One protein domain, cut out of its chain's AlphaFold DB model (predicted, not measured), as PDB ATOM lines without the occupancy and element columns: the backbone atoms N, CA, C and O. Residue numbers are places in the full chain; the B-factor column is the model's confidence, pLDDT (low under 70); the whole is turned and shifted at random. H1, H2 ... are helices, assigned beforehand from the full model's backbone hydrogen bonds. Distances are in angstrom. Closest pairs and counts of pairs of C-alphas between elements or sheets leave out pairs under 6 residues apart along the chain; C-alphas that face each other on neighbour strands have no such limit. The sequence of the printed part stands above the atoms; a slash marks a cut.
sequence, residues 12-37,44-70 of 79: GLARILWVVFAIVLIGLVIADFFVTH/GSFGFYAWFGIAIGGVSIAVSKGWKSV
ATOM      1  N   GLY A  12     244.864 165.516 303.550       84.75
ATOM      2  CA  GLY A  12     243.923 166.419 304.220       84.75
ATOM      3  C   GLY A  12     244.473 167.796 304.604       84.75
ATOM      4  O   GLY A  12     243.661 168.694 304.833       84.75
ATOM      5  N   LEU A  13     245.793 168.034 304.591       89.44
ATOM      6  CA  LEU A  13     246.338 169.357 304.935       89.44
ATOM      7  C   LEU A  13     245.906 170.430 303.931       89.44
ATOM      8  O   LEU A  13     245.519 171.522 304.335       89.44
ATOM      9  N   ALA A  14     245.882 170.098 302.638       89.44
ATOM     10  CA  ALA A  14     245.351 170.991 301.611       89.44
ATOM     11  C   ALA A  14     243.908 171.418 301.927       89.44
ATOM     12  O   ALA A  14     243.580 172.597 301.852       89.44
ATOM     13  N   ARG A  15     243.053 170.478 302.354       91.69
ATOM     14  CA  ARG A  15     241.661 170.780 302.717       91.69
ATOM     15  C   ARG A  15     241.584 171.725 303.912       91.69
ATOM     16  O   ARG A  15     240.799 172.664 303.881       91.69
ATOM     17  N   ILE A  16     242.411 171.499 304.933       94.00
ATOM     18  CA  ILE A  16     242.485 172.369 306.114       94.00
ATOM     19  C   ILE A  16     242.929 173.775 305.711       94.00
ATOM     20  O   ILE A  16     242.282 174.739 306.103       94.00
ATOM     21  N   LEU A  17     243.980 173.898 304.896       93.94
ATOM     22  CA  LEU A  17     244.472 175.191 304.413       93.94
ATOM     23  C   LEU A  17     243.379 175.966 303.675       93.94
ATOM     24  O   LEU A  17     243.171 177.138 303.968       93.94
ATOM     25  N   TRP A  18     242.635 175.304 302.785       94.44
ATOM     26  CA  TRP A  18     241.509 175.920 302.082       94.44
ATOM     27  C   TRP A  18     240.400 176.385 303.028       94.44
ATOM     28  O   TRP A  18     239.888 177.490 302.867       94.44
ATOM     29  N   VAL A  19     240.044 175.573 304.026       96.56
ATOM     30  CA  VAL A  19     239.009 175.930 305.009       96.56
ATOM     31  C   VAL A  19     239.458 177.104 305.877       96.56
ATOM     32  O   VAL A  19     238.719 178.073 306.007       96.56
ATOM     33  N   VAL A  20     240.671 177.055 306.431       97.12
ATOM     34  CA  VAL A  20     241.226 178.140 307.257       97.12
ATOM     35  C   VAL A  20     241.314 179.430 306.448       97.12
ATOM     36  O   VAL A  20     240.885 180.478 306.921       97.12
ATOM     37  N   PHE A  21     241.801 179.355 305.211       95.50
ATOM     38  CA  PHE A  21     241.881 180.510 304.326       95.50
ATOM     39  C   PHE A  21     240.497 181.105 304.033       95.50
ATOM     40  O   PHE A  21     240.316 182.315 304.155       95.50
ATOM     41  N   ALA A  22     239.498 180.269 303.732       95.56
ATOM     42  CA  ALA A  22     238.125 180.721 303.520       95.56
ATOM     43  C   ALA A  22     237.536 181.395 304.769       95.56
ATOM     44  O   ALA A  22     236.916 182.450 304.654       95.56
ATOM     45  N   ILE A  23     237.770 180.832 305.960       97.81
ATOM     46  CA  ILE A  23     237.332 181.422 307.235       97.81
ATOM     47  C   ILE A  23     237.956 182.805 307.435       97.81
ATOM     48  O   ILE A  23     237.243 183.744 307.776       97.81
ATOM     49  N   VAL A  24     239.263 182.950 307.195       96.50
ATOM     50  CA  VAL A  24     239.961 184.239 307.319       96.50
ATOM     51  C   VAL A  24     239.380 185.264 306.346       96.50
ATOM     52  O   VAL A  24     239.065 186.375 306.760       96.50
ATOM     53  N   LEU A  25     239.172 184.894 305.078       94.00
ATOM     54  CA  LEU A  25     238.588 185.796 304.080       94.00
ATOM     55  C   LEU A  25     237.172 186.250 304.455       94.00
ATOM     56  O   LEU A  25     236.874 187.440 304.378       94.00
ATOM     57  N   ILE A  26     236.311 185.328 304.896       94.06
ATOM     58  CA  ILE A  26     234.958 185.661 305.366       94.06
ATOM     59  C   ILE A  26     235.034 186.569 306.597       94.06
ATOM     60  O   ILE A  26     234.312 187.558 306.674       94.06
ATOM     61  N   GLY A  27     235.938 186.271 307.533       94.94
ATOM     62  CA  GLY A  27     236.181 187.097 308.712       94.94
ATOM     63  C   GLY A  27     236.598 188.524 308.359       94.94
ATOM     64  O   GLY A  27     236.088 189.462 308.960       94.94
ATOM     65  N   LEU A  28     237.453 188.705 307.347       91.56
ATOM     66  CA  LEU A  28     237.841 190.029 306.848       91.56
ATOM     67  C   LEU A  28     236.652 190.788 306.241       91.56
ATOM     68  O   LEU A  28     236.493 191.974 306.504       91.56
ATOM     69  N   VAL A  29     235.797 190.112 305.472       90.31
ATOM     70  CA  VAL A  29     234.575 190.721 304.913       90.31
ATOM     71  C   VAL A  29     233.595 191.117 306.019       90.31
ATOM     72  O   VAL A  29     232.955 192.157 305.931       90.31
ATOM     73  N   ILE A  30     233.489 190.317 307.082       90.88
ATOM     74  CA  ILE A  30     232.673 190.668 308.250       90.88
ATOM     75  C   ILE A  30     233.288 191.859 308.998       90.88
ATOM     76  O   ILE A  30     232.561 192.761 309.403       90.88
ATOM     77  N   ALA A  31     234.613 191.890 309.162       89.44
ATOM     78  CA  ALA A  31     235.316 192.997 309.810       89.44
ATOM     79  C   ALA A  31     235.117 194.329 309.068       89.44
ATOM     80  O   ALA A  31     235.049 195.372 309.712       89.44
ATOM     81  N   ASP A  32     234.941 194.288 307.745       84.94
ATOM     82  CA  ASP A  32     234.643 195.458 306.913       84.94
ATOM     83  C   ASP A  32     233.351 196.189 307.330       84.94
ATOM     84  O   ASP A  32     233.255 197.400 307.157       84.94
ATOM     85  N   PHE A  33     232.382 195.502 307.959       83.38
ATOM     86  CA  PHE A  33     231.183 196.148 308.524       83.38
ATOM     87  C   PHE A  33     231.479 197.057 309.721       83.38
ATOM     88  O   PHE A  33     230.673 197.928 310.041       83.38
ATOM     89  N   PHE A  34     232.594 196.835 310.417       85.31
ATOM     90  CA  PHE A  34     232.954 197.568 311.632       85.31
ATOM     91  C   PHE A  34     233.888 198.751 311.354       85.31
ATOM     92  O   PHE A  34     234.262 199.463 312.286       85.31
ATOM     93  N   VAL A  35     234.275 198.967 310.095       81.06
ATOM     94  CA  VAL A  35     235.181 200.040 309.681       81.06
ATOM     95  C   VAL A  35     234.384 201.140 308.986       81.06
ATOM     96  O   VAL A  35     233.611 200.884 308.065       81.06
ATOM     97  N   THR A  36     234.575 202.386 309.419       76.12
ATOM     98  CA  THR A  36     233.972 203.548 308.757       76.12
ATOM     99  C   THR A  36     234.725 203.850 307.467       76.12
ATOM    100  O   THR A  36     235.911 204.181 307.492       76.12
ATOM    101  N   HIS A  37     234.032 203.775 306.335       69.62
ATOM    102  CA  HIS A  37     234.595 204.115 305.030       69.62
ATOM    103  C   HIS A  37     234.377 205.604 304.733       69.62
ATOM    104  O   HIS A  37     233.263 206.018 304.432       69.62
ATOM    105  N   GLY A  44     233.704 202.931 298.298       74.69
ATOM    106  CA  GLY A  44     233.013 202.775 299.581       74.69
ATOM    107  C   GLY A  44     231.952 201.672 299.565       74.69
ATOM    108  O   GLY A  44     231.199 201.535 300.527       74.69
ATOM    109  N   SER A  45     231.830 200.915 298.466       79.75
ATOM    110  CA  SER A  45     230.886 199.798 298.413       79.75
ATOM    111  C   SER A  45     231.302 198.694 299.383       79.75
ATOM    112  O   SER A  45     232.484 198.396 299.550       79.75
ATOM    113  N   PHE A  46     230.308 198.079 300.019       81.06
ATOM    114  CA  PHE A  46     230.537 197.017 300.988       81.06
ATOM    115  C   PHE A  46     231.377 195.881 300.387       81.06
ATOM    116  O   PHE A  46     231.057 195.362 299.310       81.06
ATOM    117  N   GLY A  47     232.452 195.497 301.079       83.31
ATOM    118  CA  GLY A  47     233.334 194.433 300.627       83.31
ATOM    119  C   GLY A  47     234.034 194.747 299.304       83.31
ATOM    120  O   GLY A  47     234.405 193.801 298.603       83.31
ATOM    121  N   PHE A  48     234.217 196.033 298.954       86.62
ATOM    122  CA  PHE A  48     234.878 196.486 297.722       86.62
ATOM    123  C   PHE A  48     236.138 195.680 297.433       86.62
ATOM    124  O   PHE A  48     236.262 195.050 296.386       86.62
ATOM    125  N   TYR A  49     237.036 195.613 298.413       86.31
ATOM    126  CA  TYR A  49     238.309 194.913 298.290       86.31
ATOM    127  C   TYR A  49     238.155 193.411 298.017       86.31
ATOM    128  O   TYR A  49     238.965 192.835 297.289       86.31
ATOM    129  N   ALA A  50     237.113 192.773 298.555       90.62
ATOM    130  CA  ALA A  50     236.884 191.344 298.387       90.62
ATOM    131  C   ALA A  50     236.427 191.007 296.963       90.62
ATOM    132  O   ALA A  50     237.059 190.191 296.286       90.62
ATOM    133  N   TRP A  51     235.362 191.649 296.474       88.50
ATOM    134  CA  TRP A  51     234.871 191.365 295.123       88.50
ATOM    135  C   TRP A  51     235.801 191.931 294.045       88.50
ATOM    136  O   TRP A  51     235.988 191.286 293.013       88.50
ATOM    137  N   PHE A  52     236.452 193.074 294.293       91.25
ATOM    138  CA  PHE A  52     237.438 193.646 293.378       91.25
ATOM    139  C   PHE A  52     238.662 192.738 293.233       91.25
ATOM    140  O   PHE A  52     239.072 192.436 292.113       91.25
ATOM    141  N   GLY A  53     239.214 192.234 294.342       91.06
ATOM    142  CA  GLY A  53     240.347 191.308 294.316       91.06
ATOM    143  C   GLY A  53     240.032 190.019 293.552       91.06
ATOM    144  O   GLY A  53     240.825 189.590 292.710       91.06
ATOM    145  N   ILE A  54     238.846 189.439 293.775       92.94
ATOM    146  CA  ILE A  54     238.379 188.264 293.020       92.94
ATOM    147  C   ILE A  54     238.232 188.591 291.530       92.94
ATOM    148  O   ILE A  54     238.687 187.812 290.689       92.94
ATOM    149  N   ALA A  55     237.639 189.737 291.190       95.44
ATOM    150  CA  ALA A  55     237.450 190.155 289.804       95.44
ATOM    151  C   ALA A  55     238.790 190.336 289.079       95.44
ATOM    152  O   ALA A  55     239.001 189.738 288.023       95.44
ATOM    153  N   ILE A  56     239.727 191.092 289.661       96.50
ATOM    154  CA  ILE A  56     241.061 191.308 289.087       96.50
ATOM    155  C   ILE A  56     241.837 189.993 288.979       96.50
ATOM    156  O   ILE A  56     242.468 189.738 287.952       96.50
ATOM    157  N   GLY A  57     241.742 189.117 289.982       96.06
ATOM    158  CA  GLY A  57     242.307 187.771 289.919       96.06
ATOM    159  C   GLY A  57     241.756 186.965 288.737       96.06
ATOM    160  O   GLY A  57     242.528 186.435 287.937       96.06
ATOM    161  N   GLY A  58     240.435 186.932 288.554       96.75
ATOM    162  CA  GLY A  58     239.797 186.263 287.416       96.75
ATOM    163  C   GLY A  58     240.215 186.851 286.065       96.75
ATOM    164  O   GLY A  58     240.569 186.105 285.147       96.75
ATOM    165  N   VAL A  59     240.259 188.182 285.963       97.81
ATOM    166  CA  VAL A  59     240.748 188.894 284.775       97.81
ATOM    167  C   VAL A  59     242.198 188.514 284.480       97.81
ATOM    168  O   VAL A  59     242.512 188.202 283.336       97.81
ATOM    169  N   SER A  60     243.071 188.448 285.487       96.94
ATOM    170  CA  SER A  60     244.480 188.077 285.297       96.94
ATOM    171  C   SER A  60     244.647 186.666 284.716       96.94
ATOM    172  O   SER A  60     245.459 186.451 283.813       96.94
ATOM    173  N   ILE A  61     243.816 185.711 285.152       96.25
ATOM    174  CA  ILE A  61     243.795 184.345 284.615       96.25
ATOM    175  C   ILE A  61     243.301 184.351 283.167       96.25
ATOM    176  O   ILE A  61     243.883 183.677 282.313       96.25
ATOM    177  N   ALA A  62     242.235 185.101 282.876       96.69
ATOM    178  CA  ALA A  62     241.700 185.223 281.523       96.69
ATOM    179  C   ALA A  62     242.730 185.842 280.567       96.69
ATOM    180  O   ALA A  62     242.973 185.296 279.490       96.69
ATOM    181  N   VAL A  63     243.402 186.913 280.996       96.31
ATOM    182  CA  VAL A  63     244.505 187.542 280.263       96.31
ATOM    183  C   VAL A  63     245.613 186.521 280.021       96.31
ATOM    184  O   VAL A  63     245.973 186.294 278.872       96.31
ATOM    185  N   SER A  64     246.092 185.817 281.050       94.25
ATOM    186  CA  SER A  64     247.129 184.782 280.908       94.25
ATOM    187  C   SER A  64     246.756 183.696 279.886       94.25
ATOM    188  O   SER A  64     247.567 183.318 279.036       94.25
ATOM    189  N   LYS A  65     245.496 183.239 279.884       92.81
ATOM    190  CA  LYS A  65     244.987 182.308 278.861       92.81
ATOM    191  C   LYS A  65     244.987 182.920 277.457       92.81
ATOM    192  O   LYS A  65     245.333 182.223 276.503       92.81
ATOM    193  N   GLY A  66     244.638 184.198 277.330       94.06
ATOM    194  CA  GLY A  66     244.721 184.937 276.069       94.06
ATOM    195  C   GLY A  66     246.150 184.994 275.534       94.06
ATOM    196  O   GLY A  66     246.396 184.616 274.390       94.06
ATOM    197  N   TRP A  67     247.114 185.346 276.388       94.31
ATOM    198  CA  TRP A  67     248.540 185.340 276.048       94.31
ATOM    199  C   TRP A  67     249.009 183.961 275.595       94.31
ATOM    200  O   TRP A  67     249.665 183.844 274.561       94.31
ATOM    201  N   LYS A  68     248.617 182.900 276.310       90.38
ATOM    202  CA  LYS A  68     248.898 181.528 275.880       90.38
ATOM    203  C   LYS A  68     248.384 181.287 274.463       90.38
ATOM    204  O   LYS A  68     249.126 180.747 273.663       90.38
ATOM    205  N   SER A  69     247.164 181.698 274.122       87.31
ATOM    206  CA  SER A  69     246.634 181.500 272.767       87.31
ATOM    207  C   SER A  69     247.417 182.254 271.689       87.31
ATOM    208  O   SER A  69     247.582 181.726 270.595       87.31
ATOM    209  N   VAL A  70     247.886 183.470 271.982       91.00
ATOM    210  CA  VAL A  70     248.628 184.305 271.022       91.00
ATOM    211  C   VAL A  70     250.049 183.783 270.804       91.00
ATOM    212  O   VAL A  70     250.530 183.755 269.675       91.00
TER     213      VAL A  70
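What this domain is: This is residues 12 to 37 and 44 to 70 of the 79 residues of an uncharacterized protein of Candidatus Marinimicrobia bacterium (UniProt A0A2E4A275). Two long helices, H1 and then H2, make an open V, meeting near the end of H1 and the beginning of H2. The rest of each helix sticks out on its own: residues 12 to 24, of which 13 to 24 belong to H1, and residues 52 to 70 of H2. The printed part has 53 residues with two named helices and no named strand, class all helix. It is flat, 45 by 37 by 7 A, and only just extended, close to loose, with a radius of gyration of the C-alphas of 15.2 A.

How they stand to each other: Look first at H1, residues 13 to 34, then at H2, residues 48 to 70. They are close but not clearly touching; their closest C-alphas, those of Val 29 and Ala 50, are 7.0 A apart. They run opposite ways at a steep tilt of 48 degrees. In H2 every O i to N i+4 pair is within hydrogen-bond range; in H1, 16 of 18 are.

Where its parts are: Find C-alpha 13 at (246.338, 169.357, 304.935); from there H1 runs 31.9 A to C-alpha 34. H2 runs 32.4 A from C-alpha 48 at (234.878, 196.486, 297.722) to C-alpha 70 at (248.628, 184.305, 271.022).

The domain as a whole: The C-alphas farthest apart, of Phe 34 and Val 70, are 45.5 A apart. Residues 38 to 43 are not printed, in the link across the cut from H1 to H2; C-alphas 37 and 44 are 5.8 A apart. Mean pLDDT of the printed part is 90.6, with residue 37 under 70.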